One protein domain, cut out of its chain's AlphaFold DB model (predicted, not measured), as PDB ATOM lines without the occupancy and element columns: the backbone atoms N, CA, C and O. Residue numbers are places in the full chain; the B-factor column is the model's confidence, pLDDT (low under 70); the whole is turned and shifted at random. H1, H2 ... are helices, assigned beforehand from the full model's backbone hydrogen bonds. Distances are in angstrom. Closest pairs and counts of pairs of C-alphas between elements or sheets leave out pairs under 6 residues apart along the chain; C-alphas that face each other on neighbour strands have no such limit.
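What this domain is: This is residues 87 to 163 of the 169 residues of the protein "DUF4218 domain-containing protein" of Sphingobacteriaceae bacterium (UniProt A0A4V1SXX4). The long helix H2 makes the base of an open, flat frame, with H1 standing at about a right angle near its first end and H3 coming back from its other end after a wide loop, residues 129 to 142. The contacts are few, and residues 87 to 94 of H1 and 152 to 163 of H3 stick out. The printed part has 77 residues with three named helices, in the order H1, H2, H3, and no named strand; the class is all helix. It is only just loose, close to extended, with a radius of gyration of the C-alphas of 16.7 A and spans of 50 by 29 by 16 A.

Where its parts are: H2 is residues 106 to 128, 33.0 A from first to last C-alpha, beginning at C-alpha 106 (184.525, 127.372, 105.973). H1, before it, is residues 87 to 98 and 17.0 A long, from C-alpha 87 at (176.613, 146.955, 98.302). H3 is residues 143 to 163, 28.3 A long, and ends at C-alpha 163 (185.556, 153.547, 89.477). H3 has a kink of 46 degrees near residue 154.

How they stand to each other: H2 and H1 are close but not clearly touching; their closest C-alphas, those of Ile 110 and Leu 96, are 6.4 A apart. Their lines are about perpendicular, at 82 degrees. H2 and H3 are near each other, with 8 pairs of C-alphas within 10 A and the closest at 8.2 A. H1 and H3 are apart. In H1 and H2 every O i to N i+4 pair is within hydrogen-bond range; in H3 it is 13 of 17.

The domain as a whole: The C-alphas farthest apart, those of Asn 104 and Asn 138, are 51.3 A apart. The printed part has no cut. The link from H1 to H2 is short, with 7 residues, and that from H2 to H3 is long, with 14. Mean pLDDT of the printed part is 71.7; residues 132 to 163 are under 70, and H3 has a mean of 42.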
ATOM      1  N   TYR A  87     175.908 147.369  99.512       83.12
ATOM      2  CA  TYR A  87     176.613 146.955  98.302       83.12
ATOM      3  C   TYR A  87     178.120 146.670  98.493       83.12
ATOM      4  O   TYR A  87     178.573 145.618  98.042       83.12
ATOM      5  N   PRO A  88     178.930 147.513  99.175       82.56
ATOM      6  CA  PRO A  88     180.323 147.171  99.481       82.56
ATOM      7  C   PRO A  88     180.461 145.891 100.315       82.56
ATOM      8  O   PRO A  88     181.329 145.068 100.030       82.56
ATOM      9  N   ILE A  89     179.578 145.699 101.300       84.69
ATOM     10  CA  ILE A  89     179.568 144.513 102.163       84.69
ATOM     11  C   ILE A  89     179.227 143.275 101.334       84.69
ATOM     12  O   ILE A  89     179.955 142.290 101.379       84.69
ATOM     13  N   GLU A  90     178.175 143.321 100.518       86.50
ATOM     14  CA  GLU A  90     177.796 142.219  99.625       86.50
ATOM     15  C   GLU A  90     178.924 141.844  98.668       86.50
ATOM     16  O   GLU A  90     179.202 140.658  98.462       86.50
ATOM     17  N   ARG A  91     179.606 142.849  98.103       90.19
ATOM     18  CA  ARG A  91     180.719 142.610  97.186       90.19
ATOM     19  C   ARG A  91     181.892 141.940  97.896       90.19
ATOM     20  O   ARG A  91     182.463 141.002  97.348       90.19
ATOM     21  N   TYR A  92     182.205 142.368  99.116       87.19
ATOM     22  CA  TYR A  92     183.233 141.736  99.938       87.19
ATOM     23  C   TYR A  92     182.849 140.303 100.334       87.19
ATOM     24  O   TYR A  92     183.629 139.369 100.160       87.19
ATOM     25  N   MET A  93     181.600 140.084 100.747       89.19
ATOM     26  CA  MET A  93     181.087 138.750 101.066       89.19
ATOM     27  C   MET A  93     181.140 137.803  99.863       89.19
ATOM     28  O   MET A  93     181.375 136.607 100.034       89.19
ATOM     29  N   LYS A  94     180.947 138.305  98.636       92.31
ATOM     30  CA  LYS A  94     181.135 137.516  97.409       92.31
ATOM     31  C   LYS A  94     182.582 137.035  97.258       92.31
ATOM     32  O   LYS A  94     182.781 135.880  96.885       92.31
ATOM     33  N   VAL A  95     183.564 137.885  97.564       90.38
ATOM     34  CA  VAL A  95     184.989 137.515  97.550       90.38
ATOM     35  C   VAL A  95     185.263 136.436  98.596       90.38
ATOM     36  O   VAL A  95     185.735 135.361  98.240       90.38
ATOM     37  N   LEU A  96     184.841 136.646  99.847       89.12
ATOM     38  CA  LEU A  96     185.040 135.666 100.924       89.12
ATOM     39  C   LEU A  96     184.397 134.305 100.628       89.12
ATOM     40  O   LEU A  96     184.985 133.262 100.898       89.12
ATOM     41  N   LYS A  97     183.211 134.293 100.012       91.88
ATOM     42  CA  LYS A  97     182.572 133.044  99.567       91.88
ATOM     43  C   LYS A  97     183.437 132.270  98.572       91.88
ATOM     44  O   LYS A  97     183.408 131.045  98.585       91.88
ATOM     45  N   SER A  98     184.215 132.953  97.731       92.81
ATOM     46  CA  SER A  98     185.091 132.291  96.757       92.81
ATOM     47  C   SER A  98     186.283 131.560  97.401       92.81
ATOM     48  O   SER A  98     186.802 130.601  96.810       92.81
ATOM     49  N   TYR A  99     186.660 131.952  98.625       91.12
ATOM     50  CA  TYR A  99     187.716 131.331  99.431       91.12
ATOM     51  C   TYR A  99     187.274 130.059 100.165       91.12
ATOM     52  O   TYR A  99     188.110 129.305 100.662       91.12
ATOM     53  N   VAL A 100     185.972 129.772 100.227       94.62
ATOM     54  CA  VAL A 100     185.459 128.539 100.835       94.62
ATOM     55  C   VAL A 100     185.667 127.370  99.864       94.62
ATOM     56  O   VAL A 100     184.799 127.032  99.061       94.62
ATOM     57  N   LYS A 101     186.851 126.755  99.913       92.06
ATOM     58  CA  LYS A 101     187.201 125.512  99.206       92.06
ATOM     59  C   LYS A 101     186.837 124.275 100.023       92.06
ATOM     60  O   LYS A 101     186.454 123.259  99.451       92.06
ATOM     61  N   ASN A 102     186.923 124.370 101.350       93.19
ATOM     62  CA  ASN A 102     186.541 123.301 102.269       93.19
ATOM     63  C   ASN A 102     185.256 123.654 103.032       93.19
ATOM     64  O   ASN A 102     185.288 124.376 104.029       93.19
ATOM     65  N   TYR A 103     184.128 123.087 102.599       93.00
ATOM     66  CA  TYR A 103     182.817 123.314 103.221       93.00
ATOM     67  C   TYR A 103     182.683 122.727 104.634       93.00
ATOM     68  O   TYR A 103     181.804 123.151 105.377       93.00
ATOM     69  N   ASN A 104     183.560 121.801 105.038       95.19
ATOM     70  CA  ASN A 104     183.535 121.232 106.390       95.19
ATOM     71  C   ASN A 104     184.144 122.183 107.434       95.19
ATOM     72  O   ASN A 104     183.937 121.985 108.631       95.19
ATOM     73  N   ARG A 105     184.940 123.172 106.995       94.56
ATOM     74  CA  ARG A 105     185.606 124.185 107.835       94.56
ATOM     75  C   ARG A 105     185.700 125.520 107.080       94.56
ATOM     76  O   ARG A 105     186.797 125.910 106.671       94.56
ATOM     77  N   PRO A 106     184.569 126.204 106.847       92.62
ATOM     78  CA  PRO A 106     184.525 127.372 105.973       92.62
ATOM     79  C   PRO A 106     185.376 128.537 106.489       92.62
ATOM     80  O   PRO A 106     186.061 129.175 105.694       92.62
ATOM     81  N   GLU A 107     185.416 128.777 107.800       92.69
ATOM     82  CA  GLU A 107     186.223 129.843 108.405       92.69
ATOM     83  C   GLU A 107     187.721 129.585 108.209       92.69
ATOM     84  O   GLU A 107     188.456 130.475 107.793       92.69
ATOM     85  N   GLY A 108     188.163 128.343 108.438       94.75
ATOM     86  CA  GLY A 108     189.553 127.945 108.208       94.75
ATOM     87  C   GLY A 108     189.948 128.066 106.736       94.75
ATOM     88  O   GLY A 108     191.018 128.583 106.428       94.75
ATOM     89  N   SER A 109     189.050 127.672 105.829       93.62
ATOM     90  CA  SER A 109     189.260 127.809 104.385       93.62
ATOM     91  C   SER A 109     189.386 129.272 103.952       93.62
ATOM     92  O   SER A 109     190.200 129.581 103.084       93.62
ATOM     93  N   ILE A 110     188.595 130.174 104.539       92.88
ATOM     94  CA  ILE A 110     188.685 131.612 104.263       92.88
ATOM     95  C   ILE A 110     190.040 132.155 104.718       92.88
ATOM     96  O   ILE A 110     190.721 132.803 103.928       92.88
ATOM     97  N   VAL A 111     190.447 131.859 105.957       96.00
ATOM     98  CA  VAL A 111     191.710 132.349 106.533       96.00
ATOM     99  C   VAL A 111     192.918 131.868 105.729       96.00
ATOM    100  O   VAL A 111     193.802 132.662 105.427       96.00
ATOM    101  N   GLU A 112     192.949 130.593 105.339       93.81
ATOM    102  CA  GLU A 112     194.057 130.020 104.568       93.81
ATOM    103  C   GLU A 112     194.242 130.712 103.211       93.81
ATOM    104  O   GLU A 112     195.352 131.119 102.867       93.81
ATOM    105  N   ASN A 113     193.154 130.895 102.457       91.00
ATOM    106  CA  ASN A 113     193.224 131.550 101.148       91.00
ATOM    107  C   ASN A 113     193.524 133.048 101.275       91.00
ATOM    108  O   ASN A 113     194.271 133.578 100.460       91.00
ATOM    109  N   TYR A 114     192.993 133.708 102.308       91.44
ATOM    110  CA  TYR A 114     193.290 135.112 102.582       91.44
ATOM    111  C   TYR A 114     194.786 135.328 102.855       91.44
ATOM    112  O   TYR A 114     195.406 136.184 102.231       91.44
ATOM    113  N   ILE A 115     195.396 134.500 103.717       92.19
ATOM    114  CA  ILE A 115     196.840 134.566 104.008       92.19
ATOM    115  C   ILE A 115     197.668 134.295 102.747       92.19
ATOM    116  O   ILE A 115     198.683 134.957 102.525       92.19
ATOM    117  N   ALA A 116     197.258 133.328 101.921       91.56
ATOM    118  CA  ALA A 116     197.945 133.031 100.668       91.56
ATOM    119  C   ALA A 116     197.911 134.229  99.702       91.56
ATOM    120  O   ALA A 116     198.940 134.559  99.116       91.56
ATOM    121  N   GLU A 117     196.762 134.897  99.567       89.88
ATOM    122  CA  GLU A 117     196.609 136.079  98.714       89.88
ATOM    123  C   GLU A 117     197.448 137.262  99.216       89.88
ATOM    124  O   GLU A 117     198.247 137.789  98.441       89.88
ATOM    125  N   GLU A 118     197.377 137.599 100.511       88.94
ATOM    126  CA  GLU A 118     198.209 138.665 101.094       88.94
ATOM    127  C   GLU A 118     199.709 138.370 100.949       88.94
ATOM    128  O   GLU A 118     200.501 139.265 100.658       88.94
ATOM    129  N   SER A 119     200.116 137.106 101.100       90.25
ATOM    130  CA  SER A 119     201.520 136.707 100.934       90.25
ATOM    131  C   SER A 119     202.002 136.919  99.497       90.25
ATOM    132  O   SER A 119     203.125 137.384  99.283       90.25
ATOM    133  N   VAL A 120     201.167 136.592  98.504       90.69
ATOM    134  CA  VAL A 120     201.477 136.799  97.080       90.69
ATOM    135  C   VAL A 120     201.505 138.285  96.738       90.69
ATOM    136  O   VAL A 120     202.404 138.713  96.013       90.69
ATOM    137  N   GLU A 121     200.572 139.073  97.268       88.38
ATOM    138  CA  GLU A 121     200.528 140.523  97.070       88.38
ATOM    139  C   GLU A 121     201.777 141.194  97.654       88.38
ATOM    140  O   GLU A 121     202.491 141.895  96.933       88.38
ATOM    141  N   PHE A 122     202.124 140.869  98.903       88.19
ATOM    142  CA  PHE A 122     203.336 141.359  99.557       88.19
ATOM    143  C   PHE A 122     204.605 140.992  98.778       88.19
ATOM    144  O   PHE A 122     205.459 141.844  98.526       88.19
ATOM    145  N   CYS A 123     204.737 139.727  98.356       88.69
ATOM    146  CA  CYS A 123     205.886 139.298  97.558       88.69
ATOM    147  C   CYS A 123     205.945 140.036  96.214       88.69
ATOM    148  O   CYS A 123     207.033 140.379  95.754       88.69
ATOM    149  N   SER A 124     204.795 140.290  95.589       88.19
ATOM    150  CA  SER A 124     204.710 141.001  94.310       88.19
ATOM    151  C   SER A 124     205.147 142.460  94.445       88.19
ATOM    152  O   SER A 124     205.935 142.935  93.627       88.19
ATOM    153  N   GLU A 125     204.701 143.154  95.494       88.38
ATOM    154  CA  GLU A 125     205.127 144.525  95.799       88.38
ATOM    155  C   GLU A 125     206.622 144.590  96.145       88.38
ATOM    156  O   GLU A 125     207.347 145.457  95.647       88.38
ATOM    157  N   TYR A 126     207.111 143.645  96.949       84.31
ATOM    158  CA  TYR A 126     208.524 143.563  97.311       84.31
ATOM    159  C   TYR A 126     209.416 143.344  96.080       84.31
ATOM    160  O   TYR A 126     210.398 144.062  95.885       84.31
ATOM    161  N   LEU A 127     209.061 142.389  95.213       85.06
ATOM    162  CA  LEU A 127     209.819 142.086  93.997       85.06
ATOM    163  C   LEU A 127     209.755 143.211  92.961       85.06
ATOM    164  O   LEU A 127     210.728 143.411  92.237       85.06
ATOM    165  N   ALA A 128     208.652 143.963  92.890       85.56
ATOM    166  CA  ALA A 128     208.548 145.123  92.005       85.56
ATOM    167  C   ALA A 128     209.564 146.225  92.357       85.56
ATOM    168  O   ALA A 128     210.028 146.937  91.464       85.56
ATOM    169  N   ASN A 129     209.929 146.333  93.636       82.19
ATOM    170  CA  ASN A 129     210.861 147.332  94.159       82.19
ATOM    171  C   ASN A 129     212.296 146.806  94.350       82.19
ATOM    172  O   ASN A 129     213.179 147.574  94.729       82.19
ATOM    173  N   ALA A 130     212.544 145.516  94.111       80.69
ATOM    174  CA  ALA A 130     213.859 144.909  94.273       80.69
ATOM    175  C   ALA A 130     214.724 145.068  93.009       80.69
ATOM    176  O   ALA A 130     214.268 144.836  91.885       80.69
ATOM    177  N   ASP A 131     216.005 145.402  93.190       74.25
ATOM    178  CA  ASP A 131     216.974 145.419  92.096       74.25
ATOM    179  C   ASP A 131     217.291 143.993  91.629       74.25
ATOM    180  O   ASP A 131     217.594 143.097  92.420       74.25
ATOM    181  N   ALA A 132     217.250 143.775  90.314       69.44
ATOM    182  CA  ALA A 132     217.595 142.488  89.727       69.44
ATOM    183  C   ALA A 132     219.115 142.273  89.796       69.44
ATOM    184  O   ALA A 132     219.874 142.802  88.984       69.44
ATOM    185  N   ILE A 133     219.577 141.477  90.759       66.69
ATOM    186  CA  ILE A 133     220.994 141.126  90.882       66.69
ATOM    187  C   ILE A 133     221.314 140.007  89.878       66.69
ATOM    188  O   ILE A 133     220.864 138.875  90.037       66.69
ATOM    189  N   GLY A 134     222.111 140.319  88.847       61.78
ATOM    190  CA  GLY A 134     222.715 139.321  87.949       61.78
ATOM    191  C   GLY A 134     222.104 139.165  86.549       61.78
ATOM    192  O   GLY A 134     222.545 138.283  85.815       61.78
ATOM    193  N   LEU A 135     221.145 140.005  86.137       56.41
ATOM    194  CA  LEU A 135     220.672 140.058  84.743       56.41
ATOM    195  C   LEU A 135     221.306 141.241  83.985       56.41
ATOM    196  O   LEU A 135     221.326 142.349  84.517       56.41
ATOM    197  N   PRO A 136     221.808 141.047  82.749       49.81
ATOM    198  CA  PRO A 136     222.295 142.151  81.928       49.81
ATOM    199  C   PRO A 136     221.130 143.085  81.557       49.81
ATOM    200  O   PRO A 136     220.037 142.626  81.225       49.81
ATOM    201  N   ASN A 137     221.370 144.397  81.624       52.12
ATOM    202  CA  ASN A 137     220.395 145.499  81.540       52.12
ATOM    203  C   ASN A 137     219.666 145.663  80.178       52.12
ATOM    204  O   ASN A 137     219.239 146.764  79.832       52.12
ATOM    205  N   ASN A 138     219.521 144.606  79.379       49.09
ATOM    206  CA  ASN A 138     219.242 144.710  77.944       49.09
ATOM    207  C   ASN A 138     217.790 144.391  77.553       49.09
ATOM    208  O   ASN A 138     217.459 144.469  76.374       49.09
ATOM    209  N   THR A 139     216.914 144.024  78.486       51.06
ATOM    210  CA  THR A 139     215.510 143.674  78.188       51.06
ATOM    211  C   THR A 139     214.557 144.331  79.186       51.06
ATOM    212  O   THR A 139     213.724 143.698  79.827       51.06
ATOM    213  N   SER A 140     214.694 145.644  79.361       50.03
ATOM    214  CA  SER A 140     213.986 146.405  80.395       50.03
ATOM    215  C   SER A 140     212.530 146.772  80.077       50.03
ATOM    216  O   SER A 140     211.888 147.355  80.946       50.03
ATOM    217  N   HIS A 141     211.968 146.415  78.916       50.12
ATOM    218  CA  HIS A 141     210.614 146.872  78.554       50.12
ATOM    219  C   HIS A 141     209.543 145.796  78.313       50.12
ATOM    220  O   HIS A 141     208.375 146.103  78.527       50.12
ATOM    221  N   GLU A 142     209.874 144.549  77.958       44.78
ATOM    222  CA  GLU A 142     208.835 143.544  77.633       44.78
ATOM    223  C   GLU A 142     208.557 142.533  78.756       44.78
ATOM    224  O   GLU A 142     207.409 142.157  78.976       44.78
ATOM    225  N   SER A 143     209.559 142.126  79.543       42.22
ATOM    226  CA  SER A 143     209.366 141.073  80.559       42.22
ATOM    227  C   SER A 143     208.801 141.587  81.888       42.22
ATOM    228  O   SER A 143     208.117 140.845  82.586       42.22
ATOM    229  N   LYS A 144     209.024 142.867  82.223       45.28
ATOM    230  CA  LYS A 144     208.387 143.532  83.379       45.28
ATOM    231  C   LYS A 144     206.905 143.835  83.128       45.28
ATOM    232  O   LYS A 144     206.134 143.925  84.074       45.28
ATOM    233  N   ALA A 145     206.499 143.949  81.861       43.97
ATOM    234  CA  ALA A 145     205.117 144.223  81.480       43.97
ATOM    235  C   ALA A 145     204.211 142.986  81.582       43.97
ATOM    236  O   ALA A 145     203.014 143.142  81.780       43.97
ATOM    237  N   LEU A 146     204.751 141.764  81.489       43.09
ATOM    238  CA  LEU A 146     203.924 140.552  81.439       43.09
ATOM    239  C   LEU A 146     203.537 140.027  82.834       43.09
ATOM    240  O   LEU A 146     202.407 139.596  83.036       43.09
ATOM    241  N   SER A 147     204.440 140.105  83.816       42.00
ATOM    242  CA  SER A 147     204.170 139.678  85.200       42.00
ATOM    243  C   SER A 147     203.416 140.734  86.008       42.00
ATOM    244  O   SER A 147     202.515 140.391  86.772       42.00
ATOM    245  N   ILE A 148     203.713 142.018  85.784       45.03
ATOM    246  CA  ILE A 148     202.939 143.126  86.356       45.03
ATOM    247  C   ILE A 148     201.617 143.278  85.595       45.03
ATOM    248  O   ILE A 148     200.595 143.492  86.228       45.03
ATOM    249  N   GLY A 149     201.591 143.092  84.272       38.62
ATOM    250  CA  GLY A 149     200.377 143.218  83.459       38.62
ATOM    251  C   GLY A 149     199.302 142.196  83.813       38.62
ATOM    252  O   GLY A 149     198.172 142.584  84.031       38.62
ATOM    253  N   ILE A 150     199.630 140.913  83.991       47.03
ATOM    254  CA  ILE A 150     198.600 139.889  84.256       47.03
ATOM    255  C   ILE A 150     198.021 139.998  85.685       47.03
ATOM    256  O   ILE A 150     196.829 139.751  85.898       47.03
ATOM    257  N   PHE A 151     198.827 140.410  86.672       42.47
ATOM    258  CA  PHE A 151     198.378 140.527  88.068       42.47
ATOM    259  C   PHE A 151     197.777 141.907  88.376       42.47
ATOM    260  O   PHE A 151     196.719 142.006  89.005       42.47
ATOM    261  N   CYS A 152     198.377 142.973  87.835       41.28
ATOM    262  CA  CYS A 152     197.797 144.308  87.870       41.28
ATOM    263  C   CYS A 152     196.549 144.376  86.988       41.28
ATOM    264  O   CYS A 152     195.631 145.058  87.385       41.28
ATOM    265  N   ASP A 153     196.386 143.616  85.900       41.69
ATOM    266  CA  ASP A 153     195.100 143.595  85.183       41.69
ATOM    267  C   ASP A 153     193.990 142.969  86.025       41.69
ATOM    268  O   ASP A 153     192.853 143.405  85.922       41.69
ATOM    269  N   THR A 154     194.268 142.031  86.932       46.34
ATOM    270  CA  THR A 154     193.207 141.488  87.798       46.34
ATOM    271  C   THR A 154     192.791 142.514  88.861       46.34
ATOM    272  O   THR A 154     191.597 142.758  89.051       46.34
ATOM    273  N   PHE A 155     193.746 143.213  89.483       44.56
ATOM    274  CA  PHE A 155     193.452 144.214  90.518       44.56
ATOM    275  C   PHE A 155     193.064 145.590  89.950       44.56
ATOM    276  O   PHE A 155     192.145 146.229  90.446       44.56
ATOM    277  N   PHE A 156     193.675 146.035  88.854       40.75
ATOM    278  CA  PHE A 156     193.311 147.227  88.082       40.75
ATOM    279  C   PHE A 156     191.997 147.015  87.334       40.75
ATOM    280  O   PHE A 156     191.269 147.991  87.201       40.75
ATOM    281  N   CYS A 157     191.614 145.797  86.925       39.38
ATOM    282  CA  CYS A 157     190.258 145.530  86.432       39.38
ATOM    283  C   CYS A 157     189.239 145.547  87.577       39.38
ATOM    284  O   CYS A 157     188.196 146.166  87.413       39.38
ATOM    285  N   VAL A 158     189.541 145.010  88.769       45.41
ATOM    286  CA  VAL A 158     188.629 145.090  89.934       45.41
ATOM    287  C   VAL A 158     188.513 146.519  90.487       45.41
ATOM    288  O   VAL A 158     187.406 146.957  90.814       45.41
ATOM    289  N   PHE A 159     189.610 147.283  90.516       41.09
ATOM    290  CA  PHE A 159     189.658 148.674  90.972       41.09
ATOM    291  C   PHE A 159     189.157 149.668  89.898       41.09
ATOM    292  O   PHE A 159     188.458 150.623  90.241       41.09
ATOM    293  N   ASN A 160     189.381 149.428  88.592       33.00
ATOM    294  CA  ASN A 160     188.717 150.201  87.524       33.00
ATOM    295  C   ASN A 160     187.244 149.826  87.359       33.00
ATOM    296  O   ASN A 160     186.470 150.737  87.081       33.00
ATOM    297  N   LEU A 161     186.805 148.581  87.601       39.72
ATOM    298  CA  LEU A 161     185.366 148.276  87.734       39.72
ATOM    299  C   LEU A 161     184.752 149.014  88.931       39.72
ATOM    300  O   LEU A 161     183.561 149.312  88.940       39.72
ATOM    301  N   LEU A 162     185.552 149.300  89.963       44.44
ATOM    302  CA  LEU A 162     185.139 150.069  91.137       44.44
ATOM    303  C   LEU A 162     184.929 151.563  90.832       44.44
ATOM    304  O   LEU A 162     184.179 152.210  91.558       44.44
ATOM    305  N   MET A 163     185.538 152.102  89.765       41.66
ATOM    306  CA  MET A 163     185.556 153.547  89.477       41.66
ATOM    307  C   MET A 163     185.062 153.952  88.076       41.66
ATOM    308  O   MET A 163     184.760 155.126  87.860       41.66
TER     309      MET A 163